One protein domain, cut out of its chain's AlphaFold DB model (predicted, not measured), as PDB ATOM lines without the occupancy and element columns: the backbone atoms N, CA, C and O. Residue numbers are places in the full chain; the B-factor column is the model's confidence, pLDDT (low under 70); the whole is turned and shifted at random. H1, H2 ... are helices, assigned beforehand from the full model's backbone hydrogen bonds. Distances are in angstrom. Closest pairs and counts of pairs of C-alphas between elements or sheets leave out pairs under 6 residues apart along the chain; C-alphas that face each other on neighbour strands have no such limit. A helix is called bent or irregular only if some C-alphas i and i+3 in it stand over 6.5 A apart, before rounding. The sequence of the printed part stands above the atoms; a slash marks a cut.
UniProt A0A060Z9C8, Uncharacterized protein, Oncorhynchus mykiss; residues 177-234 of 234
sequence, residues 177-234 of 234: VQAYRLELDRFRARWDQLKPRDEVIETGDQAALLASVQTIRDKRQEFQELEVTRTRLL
ATOM      1  N   VAL A 177     242.351 360.987 215.111       95.50
ATOM      2  CA  VAL A 177     241.389 362.040 214.746       95.50
ATOM      3  C   VAL A 177     239.952 361.601 215.034       95.50
ATOM      4  O   VAL A 177     239.174 362.389 215.572       95.50
ATOM      5  N   GLN A 178     239.585 360.355 214.721       96.25
ATOM      6  CA  GLN A 178     238.243 359.842 215.013       96.25
ATOM      7  C   GLN A 178     237.983 359.727 216.518       96.25
ATOM      8  O   GLN A 178     236.906 360.104 216.978       96.25
ATOM      9  N   ALA A 179     238.971 359.277 217.299       95.69
ATOM     10  CA  ALA A 179     238.871 359.247 218.755       95.69
ATOM     11  C   ALA A 179     238.629 360.654 219.332       95.69
ATOM     12  O   ALA A 179     237.710 360.841 220.127       95.69
ATOM     13  N   TYR A 180     239.374 361.657 218.858       96.25
ATOM     14  CA  TYR A 180     239.184 363.052 219.263       96.25
ATOM     15  C   TYR A 180     237.798 363.603 218.891       96.25
ATOM     16  O   TYR A 180     237.150 364.261 219.705       96.25
ATOM     17  N   ARG A 181     237.293 363.300 217.686       95.88
ATOM     18  CA  ARG A 181     235.928 363.682 217.273       95.88
ATOM     19  C   ARG A 181     234.866 363.074 218.185       95.88
ATOM     20  O   ARG A 181     233.950 363.776 218.600       95.88
ATOM     21  N   LEU A 182     235.020 361.802 218.548       96.75
ATOM     22  CA  LEU A 182     234.107 361.136 219.471       96.75
ATOM     23  C   LEU A 182     234.136 361.776 220.869       96.75
ATOM     24  O   LEU A 182     233.092 361.913 221.509       96.75
ATOM     25  N   GLU A 183     235.311 362.178 221.356       95.88
ATOM     26  CA  GLU A 183     235.433 362.915 222.619       95.88
ATOM     27  C   GLU A 183     234.761 364.292 222.556       95.88
ATOM     28  O   GLU A 183     234.042 364.651 223.492       95.88
ATOM     29  N   LEU A 184     234.910 365.018 221.442       96.12
ATOM     30  CA  LEU A 184     234.213 366.283 221.192       96.12
ATOM     31  C   LEU A 184     232.690 366.118 221.167       96.12
ATOM     32  O   LEU A 184     231.986 366.901 221.803       96.12
ATOM     33  N   ASP A 185     232.166 365.097 220.487       96.62
ATOM     34  CA  ASP A 185     230.722 364.832 220.439       96.62
ATOM     35  C   ASP A 185     230.169 364.495 221.829       96.62
ATOM     36  O   ASP A 185     229.113 364.992 222.232       96.62
ATOM     37  N   ARG A 186     230.915 363.707 222.613       95.94
ATOM     38  CA  ARG A 186     230.570 363.414 224.012       95.94
ATOM     39  C   ARG A 186     230.602 364.672 224.879       95.94
ATOM     40  O   ARG A 186     229.710 364.848 225.711       95.94
ATOM     41  N   PHE A 187     231.600 365.537 224.702       96.19
ATOM     42  CA  PHE A 187     231.671 366.823 225.395       96.19
ATOM     43  C   PHE A 187     230.470 367.703 225.042       96.19
ATOM     44  O   PHE A 187     229.792 368.196 225.942       96.19
ATOM     45  N   ARG A 188     230.153 367.834 223.748       95.19
ATOM     46  CA  ARG A 188     228.999 368.594 223.258       95.19
ATOM     47  C   ARG A 188     227.694 368.084 223.859       95.19
ATOM     48  O   ARG A 188     226.926 368.885 224.379       95.19
ATOM     49  N   ALA A 189     227.470 366.772 223.856       95.31
ATOM     50  CA  ALA A 189     226.283 366.175 224.462       95.31
ATOM     51  C   ALA A 189     226.177 366.492 225.966       95.31
ATOM     52  O   ALA A 189     225.106 366.876 226.436       95.31
ATOM     53  N   ARG A 190     227.287 366.395 226.719       93.44
ATOM     54  CA  ARG A 190     227.325 366.793 228.139       93.44
ATOM     55  C   ARG A 190     227.029 368.282 228.324       93.44
ATOM     56  O   ARG A 190     226.306 368.644 229.245       93.44
ATOM     57  N   TRP A 191     227.589 369.138 227.473       94.12
ATOM     58  CA  TRP A 191     227.361 370.581 227.523       94.12
ATOM     59  C   TRP A 191     225.904 370.936 227.229       94.12
ATOM     60  O   TRP A 191     225.296 371.681 227.987       94.12
ATOM     61  N   ASP A 192     225.308 370.364 226.183       92.38
ATOM     62  CA  ASP A 192     223.914 370.632 225.824       92.38
ATOM     63  C   ASP A 192     222.927 370.217 226.925       92.38
ATOM     64  O   ASP A 192     221.895 370.869 227.088       92.38
ATOM     65  N   GLN A 193     223.260 369.184 227.706       88.38
ATOM     66  CA  GLN A 193     222.471 368.741 228.859       88.38
ATOM     67  C   GLN A 193     222.658 369.618 230.104       88.38
ATOM     68  O   GLN A 193     221.689 369.858 230.821       88.38
ATOM     69  N   LEU A 194     223.890 370.054 230.386       86.50
ATOM     70  CA  LEU A 194     224.272 370.673 231.664       86.50
ATOM     71  C   LEU A 194     224.436 372.195 231.598       86.50
ATOM     72  O   LEU A 194     224.662 372.822 232.634       86.50
ATOM     73  N   LYS A 195     224.363 372.801 230.409       87.44
ATOM     74  CA  LYS A 195     224.451 374.255 230.273       87.44
ATOM     75  C   LYS A 195     223.324 374.923 231.074       87.44
ATOM     76  O   LYS A 195     222.181 374.459 231.004       87.44
ATOM     77  N   PRO A 196     223.620 376.004 231.817       84.19
ATOM     78  CA  PRO A 196     222.592 376.738 232.541       84.19
ATOM     79  C   PRO A 196     221.490 377.198 231.587       84.19
ATOM     80  O   PRO A 196     221.777 377.693 230.497       84.19
ATOM     81  N   ARG A 197     220.234 376.989 231.987       83.50
ATOM     82  CA  ARG A 197     219.059 377.460 231.248       83.50
ATOM     83  C   ARG A 197     218.705 378.873 231.685       83.50
ATOM     84  O   ARG A 197     218.993 379.251 232.821       83.50
ATOM     85  N   ASP A 198     218.020 379.599 230.812       78.38
ATOM     86  CA  ASP A 198     217.602 380.985 231.053       78.38
ATOM     87  C   ASP A 198     216.781 381.123 232.353       78.38
ATOM     88  O   ASP A 198     216.977 382.062 233.120       78.38
ATOM     89  N   GLU A 199     215.991 380.101 232.697       73.38
ATOM     90  CA  GLU A 199     215.208 379.999 233.941       73.38
ATOM     91  C   GLU A 199     216.050 380.165 235.229       73.38
ATOM     92  O   GLU A 199     215.585 380.737 236.218       73.38
ATOM     93  N   VAL A 200     217.306 379.699 235.243       74.19
ATOM     94  CA  VAL A 200     218.209 379.818 236.409       74.19
ATOM     95  C   VAL A 200     218.690 381.261 236.597       74.19
ATOM     96  O   VAL A 200     218.999 381.684 237.708       74.19
ATOM     97  N   ILE A 201     218.739 382.030 235.509       69.69
ATOM     98  CA  ILE A 201     219.134 383.441 235.512       69.69
ATOM     99  C   ILE A 201     217.944 384.312 235.933       69.69
ATOM    100  O   ILE A 201     218.113 385.256 236.700       69.69
ATOM    101  N   GLU A 202     216.738 383.966 235.479       74.19
ATOM    102  CA  GLU A 202     215.503 384.709 235.756       74.19
ATOM    103  C   GLU A 202     215.004 384.556 237.201       74.19
ATOM    104  O   GLU A 202     214.454 385.497 237.771       74.19
ATOM    105  N   THR A 203     215.213 383.389 237.817       74.69
ATOM    106  CA  THR A 203     214.768 383.103 239.195       74.69
ATOM    107  C   THR A 203     215.638 383.752 240.276       74.69
ATOM    108  O   THR A 203     215.179 383.913 241.406       74.69
ATOM    109  N   GLY A 204     216.877 384.144 239.951       70.56
ATOM    110  CA  GLY A 204     217.770 384.870 240.862       70.56
ATOM    111  C   GLY A 204     218.258 384.074 242.080       70.56
ATOM    112  O   GLY A 204     218.796 384.671 243.014       70.56
ATOM    113  N   ASP A 205     218.090 382.746 242.095       83.69
ATOM    114  CA  ASP A 205     218.572 381.895 243.186       83.69
ATOM    115  C   ASP A 205     220.107 381.882 243.227       83.69
ATOM    116  O   ASP A 205     220.794 381.319 242.368       83.69
ATOM    117  N   GLN A 206     220.654 382.495 244.274       82.38
ATOM    118  CA  GLN A 206     222.087 382.645 244.475       82.38
ATOM    119  C   GLN A 206     222.822 381.295 244.549       82.38
ATOM    120  O   GLN A 206     223.959 381.198 244.083       82.38
ATOM    121  N   ALA A 207     222.195 380.247 245.095       84.25
ATOM    122  CA  ALA A 207     222.814 378.926 245.181       84.25
ATOM    123  C   ALA A 207     222.905 378.253 243.798       84.25
ATOM    124  O   ALA A 207     223.968 377.748 243.423       84.25
ATOM    125  N   ALA A 208     221.827 378.307 243.010       82.25
ATOM    126  CA  ALA A 208     221.787 377.773 241.649       82.25
ATOM    127  C   ALA A 208     222.726 378.526 240.686       82.25
ATOM    128  O   ALA A 208     223.379 377.907 239.836       82.25
ATOM    129  N   LEU A 209     222.867 379.845 240.855       84.19
ATOM    130  CA  LEU A 209     223.819 380.664 240.099       84.19
ATOM    131  C   LEU A 209     225.275 380.278 240.401       84.19
ATOM    132  O   LEU A 209     226.068 380.099 239.475       84.19
ATOM    133  N   LEU A 210     225.635 380.086 241.677       85.88
ATOM    134  CA  LEU A 210     226.984 379.647 242.058       85.88
ATOM    135  C   LEU A 210     227.316 378.246 241.511       85.88
ATOM    136  O   LEU A 210     228.409 378.043 240.978       85.88
ATOM    137  N   ALA A 211     226.370 377.303 241.574       85.69
ATOM    138  CA  ALA A 211     226.537 375.960 241.008       85.69
ATOM    139  C   ALA A 211     226.708 375.983 239.476       85.69
ATOM    140  O   ALA A 211     227.548 375.270 238.916       85.69
ATOM    141  N   SER A 212     225.962 376.858 238.797       86.56
ATOM    142  CA  SER A 212     226.068 377.088 237.352       86.56
ATOM    143  C   SER A 212     227.437 377.645 236.960       86.56
ATOM    144  O   SER A 212     228.061 377.156 236.018       86.56
ATOM    145  N   VAL A 213     227.954 378.621 237.717       88.25
ATOM    146  CA  VAL A 213     229.303 379.172 237.509       88.25
ATOM    147  C   VAL A 213     230.372 378.092 237.670       88.25
ATOM    148  O   VAL A 213     231.302 378.041 236.862       88.25
ATOM    149  N   GLN A 214     230.249 377.218 238.673       88.75
ATOM    150  CA  GLN A 214     231.204 376.128 238.863       88.75
ATOM    151  C   GLN A 214     231.164 375.133 237.694       88.75
ATOM    152  O   GLN A 214     232.208 374.817 237.131       88.75
ATOM    153  N   THR A 215     229.969 374.747 237.240       88.75
ATOM    154  CA  THR A 215     229.803 373.855 236.079       88.75
ATOM    155  C   THR A 215     230.417 374.456 234.810       88.75
ATOM    156  O   THR A 215     231.099 373.759 234.060       88.75
ATOM    157  N   ILE A 216     230.239 375.761 234.574       90.69
ATOM    158  CA  ILE A 216     230.875 376.463 233.447       90.69
ATOM    159  C   ILE A 216     232.405 376.420 233.565       90.69
ATOM    160  O   ILE A 216     233.084 376.195 232.561       90.69
ATOM    161  N   ARG A 217     232.964 376.634 234.763       92.94
ATOM    162  CA  ARG A 217     234.419 376.579 234.990       92.94
ATOM    163  C   ARG A 217     234.980 375.191 234.696       92.94
ATOM    164  O   ARG A 217     235.954 375.096 233.954       92.94
ATOM    165  N   ASP A 218     234.325 374.147 235.189       92.38
ATOM    166  CA  ASP A 218     234.752 372.761 234.978       92.38
ATOM    167  C   ASP A 218     234.691 372.391 233.486       92.38
ATOM    168  O   ASP A 218     235.647 371.854 232.925       92.38
ATOM    169  N   LYS A 219     233.604 372.761 232.792       92.25
ATOM    170  CA  LYS A 219     233.454 372.521 231.346       92.25
ATOM    171  C   LYS A 219     234.457 373.308 230.513       92.25
ATOM    172  O   LYS A 219     234.935 372.808 229.498       92.25
ATOM    173  N   ARG A 220     234.803 374.524 230.937       94.00
ATOM    174  CA  ARG A 220     235.855 375.319 230.300       94.00
ATOM    175  C   ARG A 220     237.217 374.639 230.426       94.00
ATOM    176  O   ARG A 220     237.955 374.642 229.448       94.00
ATOM    177  N   GLN A 221     237.547 374.071 231.585       94.88
ATOM    178  CA  GLN A 221     238.800 373.336 231.773       94.88
ATOM    179  C   GLN A 221     238.848 372.076 230.896       94.88
ATOM    180  O   GLN A 221     239.807 371.881 230.158       94.88
ATOM    181  N   GLU A 222     237.780 371.276 230.895       93.69
ATOM    182  CA  GLU A 222     237.657 370.087 230.039       93.69
ATOM    183  C   GLU A 222     237.802 370.444 228.544       93.69
ATOM    184  O   GLU A 222     238.495 369.765 227.789       93.69
ATOM    185  N   PHE A 223     237.216 371.565 228.108       94.88
ATOM    186  CA  PHE A 223     237.384 372.051 226.738       94.88
ATOM    187  C   PHE A 223     238.819 372.511 226.436       94.88
ATOM    188  O   PHE A 223     239.322 372.280 225.339       94.88
ATOM    189  N   GLN A 224     239.509 373.132 227.399       96.12
ATOM    190  CA  GLN A 224     240.920 373.501 227.244       96.12
ATOM    191  C   GLN A 224     241.815 372.269 227.057       96.12
ATOM    192  O   GLN A 224     242.735 372.306 226.243       96.12
ATOM    193  N   GLU A 225     241.530 371.165 227.748       94.81
ATOM    194  CA  GLU A 225     242.235 369.893 227.544       94.81
ATOM    195  C   GLU A 225     242.003 369.341 226.127       94.81
ATOM    196  O   GLU A 225     242.954 368.932 225.456       94.81
ATOM    197  N   LEU A 226     240.767 369.417 225.616       95.00
ATOM    198  CA  LEU A 226     240.452 369.051 224.229       95.00
ATOM    199  C   LEU A 226     241.172 369.949 223.206       95.00
ATOM    200  O   LEU A 226     241.619 369.457 222.169       95.00
ATOM    201  N   GLU A 227     241.336 371.243 223.481       94.62
ATOM    202  CA  GLU A 227     242.112 372.165 222.634       94.62
ATOM    203  C   GLU A 227     243.612 371.821 222.612       94.62
ATOM    204  O   GLU A 227     244.257 371.881 221.558       94.62
ATOM    205  N   VAL A 228     244.177 371.394 223.746       94.94
ATOM    206  CA  VAL A 228     245.560 370.891 223.805       94.94
ATOM    207  C   VAL A 228     245.703 369.623 222.964       94.94
ATOM    208  O   VAL A 228     246.637 369.519 222.166       94.94
ATOM    209  N   THR A 229     244.764 368.679 223.080       93.00
ATOM    210  CA  THR A 229     244.754 367.457 222.263       93.00
ATOM    211  C   THR A 229     244.633 367.771 220.772       93.00
ATOM    212  O   THR A 229     245.391 367.209 219.984       93.00
ATOM    213  N   ARG A 230     243.774 368.725 220.381       92.81
ATOM    214  CA  ARG A 230     243.665 369.208 218.990       92.81
ATOM    215  C   ARG A 230     245.009 369.679 218.451       92.81
ATOM    216  O   ARG A 230     245.392 369.320 217.347       92.81
ATOM    217  N   THR A 231     245.724 370.466 219.248       91.88
ATOM    218  CA  THR A 231     247.016 371.044 218.859       91.88
ATOM    219  C   THR A 231     248.088 369.969 218.657       91.88
ATOM    220  O   THR A 231     248.976 370.156 217.844       91.88
ATOM    221  N   ARG A 232     247.992 368.822 219.346       88.56
ATOM    222  CA  ARG A 232     248.898 367.666 219.171       88.56
ATOM    223  C   ARG A 232     248.550 366.762 217.978       88.56
ATOM    224  O   ARG A 232     249.274 365.798 217.721       88.56
ATOM    225  N   LEU A 233     247.398 366.976 217.343       86.38
ATOM    226  CA  LEU A 233     246.954 366.237 216.153       86.38
ATOM    227  C   LEU A 233     247.244 366.990 214.848       86.38
ATOM    228  O   LEU A 233     247.180 366.368 213.789       86.38
ATOM    229  N   LEU A 234     247.511 368.295 214.942       68.94
ATOM    230  CA  LEU A 234     247.957 369.171 213.857       68.94
ATOM    231  C   LEU A 234     249.483 369.129 213.739       68.94
ATOM    232  O   LEU A 234     249.956 369.241 212.591       68.94
TER     233      LEU A 234
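Overview. This is residues 177 to 234 of the 234 residues of an uncharacterized protein of Oncorhynchus mykiss (UniProt A0A060Z9C8). Two long helices, H1 and H3, lie side by side and run opposite ways, making a long narrow rod, with the short helix H2 in the turn that joins them at one end. H3 is the longer of the two, and residues 202 to 207, between the body of H2 and the first residues of H3, stand free and stick out at that end. The printed part has 58 residues with three named helices, in the order H1, H2, H3, and no named strand; the class is all helix. The whole is loose, with a radius of gyration of the C-alphas of 14.2 A, and spans 43 by 16 by 11 A.

Arrangement. H1, residues 177 to 194, touches H3, residues 206 to 231, with 7 pairs of C-alphas within 8 A. Their closest C-alphas are those of Trp 191 and Lys 219, 7.5 A apart. The two helices stand at a shallow tilt of 8 degrees and run opposite ways, with their centres 13.6 A apart. H2, residues 198 to 202, follows H1 after a tight link of 3 residues, yet H1 and H2 are apart. H2 and H3 only just touch, with 3 pairs of C-alphas within 8 A, and they touch only at the corner by their link. Their closest C-alphas are those of Val 200 and Ala 208, 6.7 A apart, and H3 touches H2 with residues 208 to 209 alone. In H1, H2 and H3 every pair of O i and N i+4 is within hydrogen-bond range.

Along the chain. H1 begins at C-alpha 177, at (241.389, 362.040, 214.746), and is 25.6 A long from first to last C-alpha, ending at Leu 194. H2 runs from Asp 198 to Glu 202. H3 begins at Gln 206, with its C-alpha at (222.087, 382.645, 244.475), and ends at Thr 231, with its C-alpha at (247.016, 371.044, 218.859); it is 37.6 A long. No helix is bent or irregular.

Size, cuts and confidence. The two C-alphas farthest apart are those of Thr 203 and Leu 234, at 44.0 A, while the first and last printed C-alphas, those of Val 177 and Leu 234, are 9.7 A apart. The printed part has no cut and ends at residue 234, the chain's last residue. The links from H1 to H2 and from H2 to H3 are both tight, with 3 residues each. The mean pLDDT of the printed part is 88.9; it is 95 in H1, 74 in H2 and 91 in H3, and residues 201 and 234 are under 70.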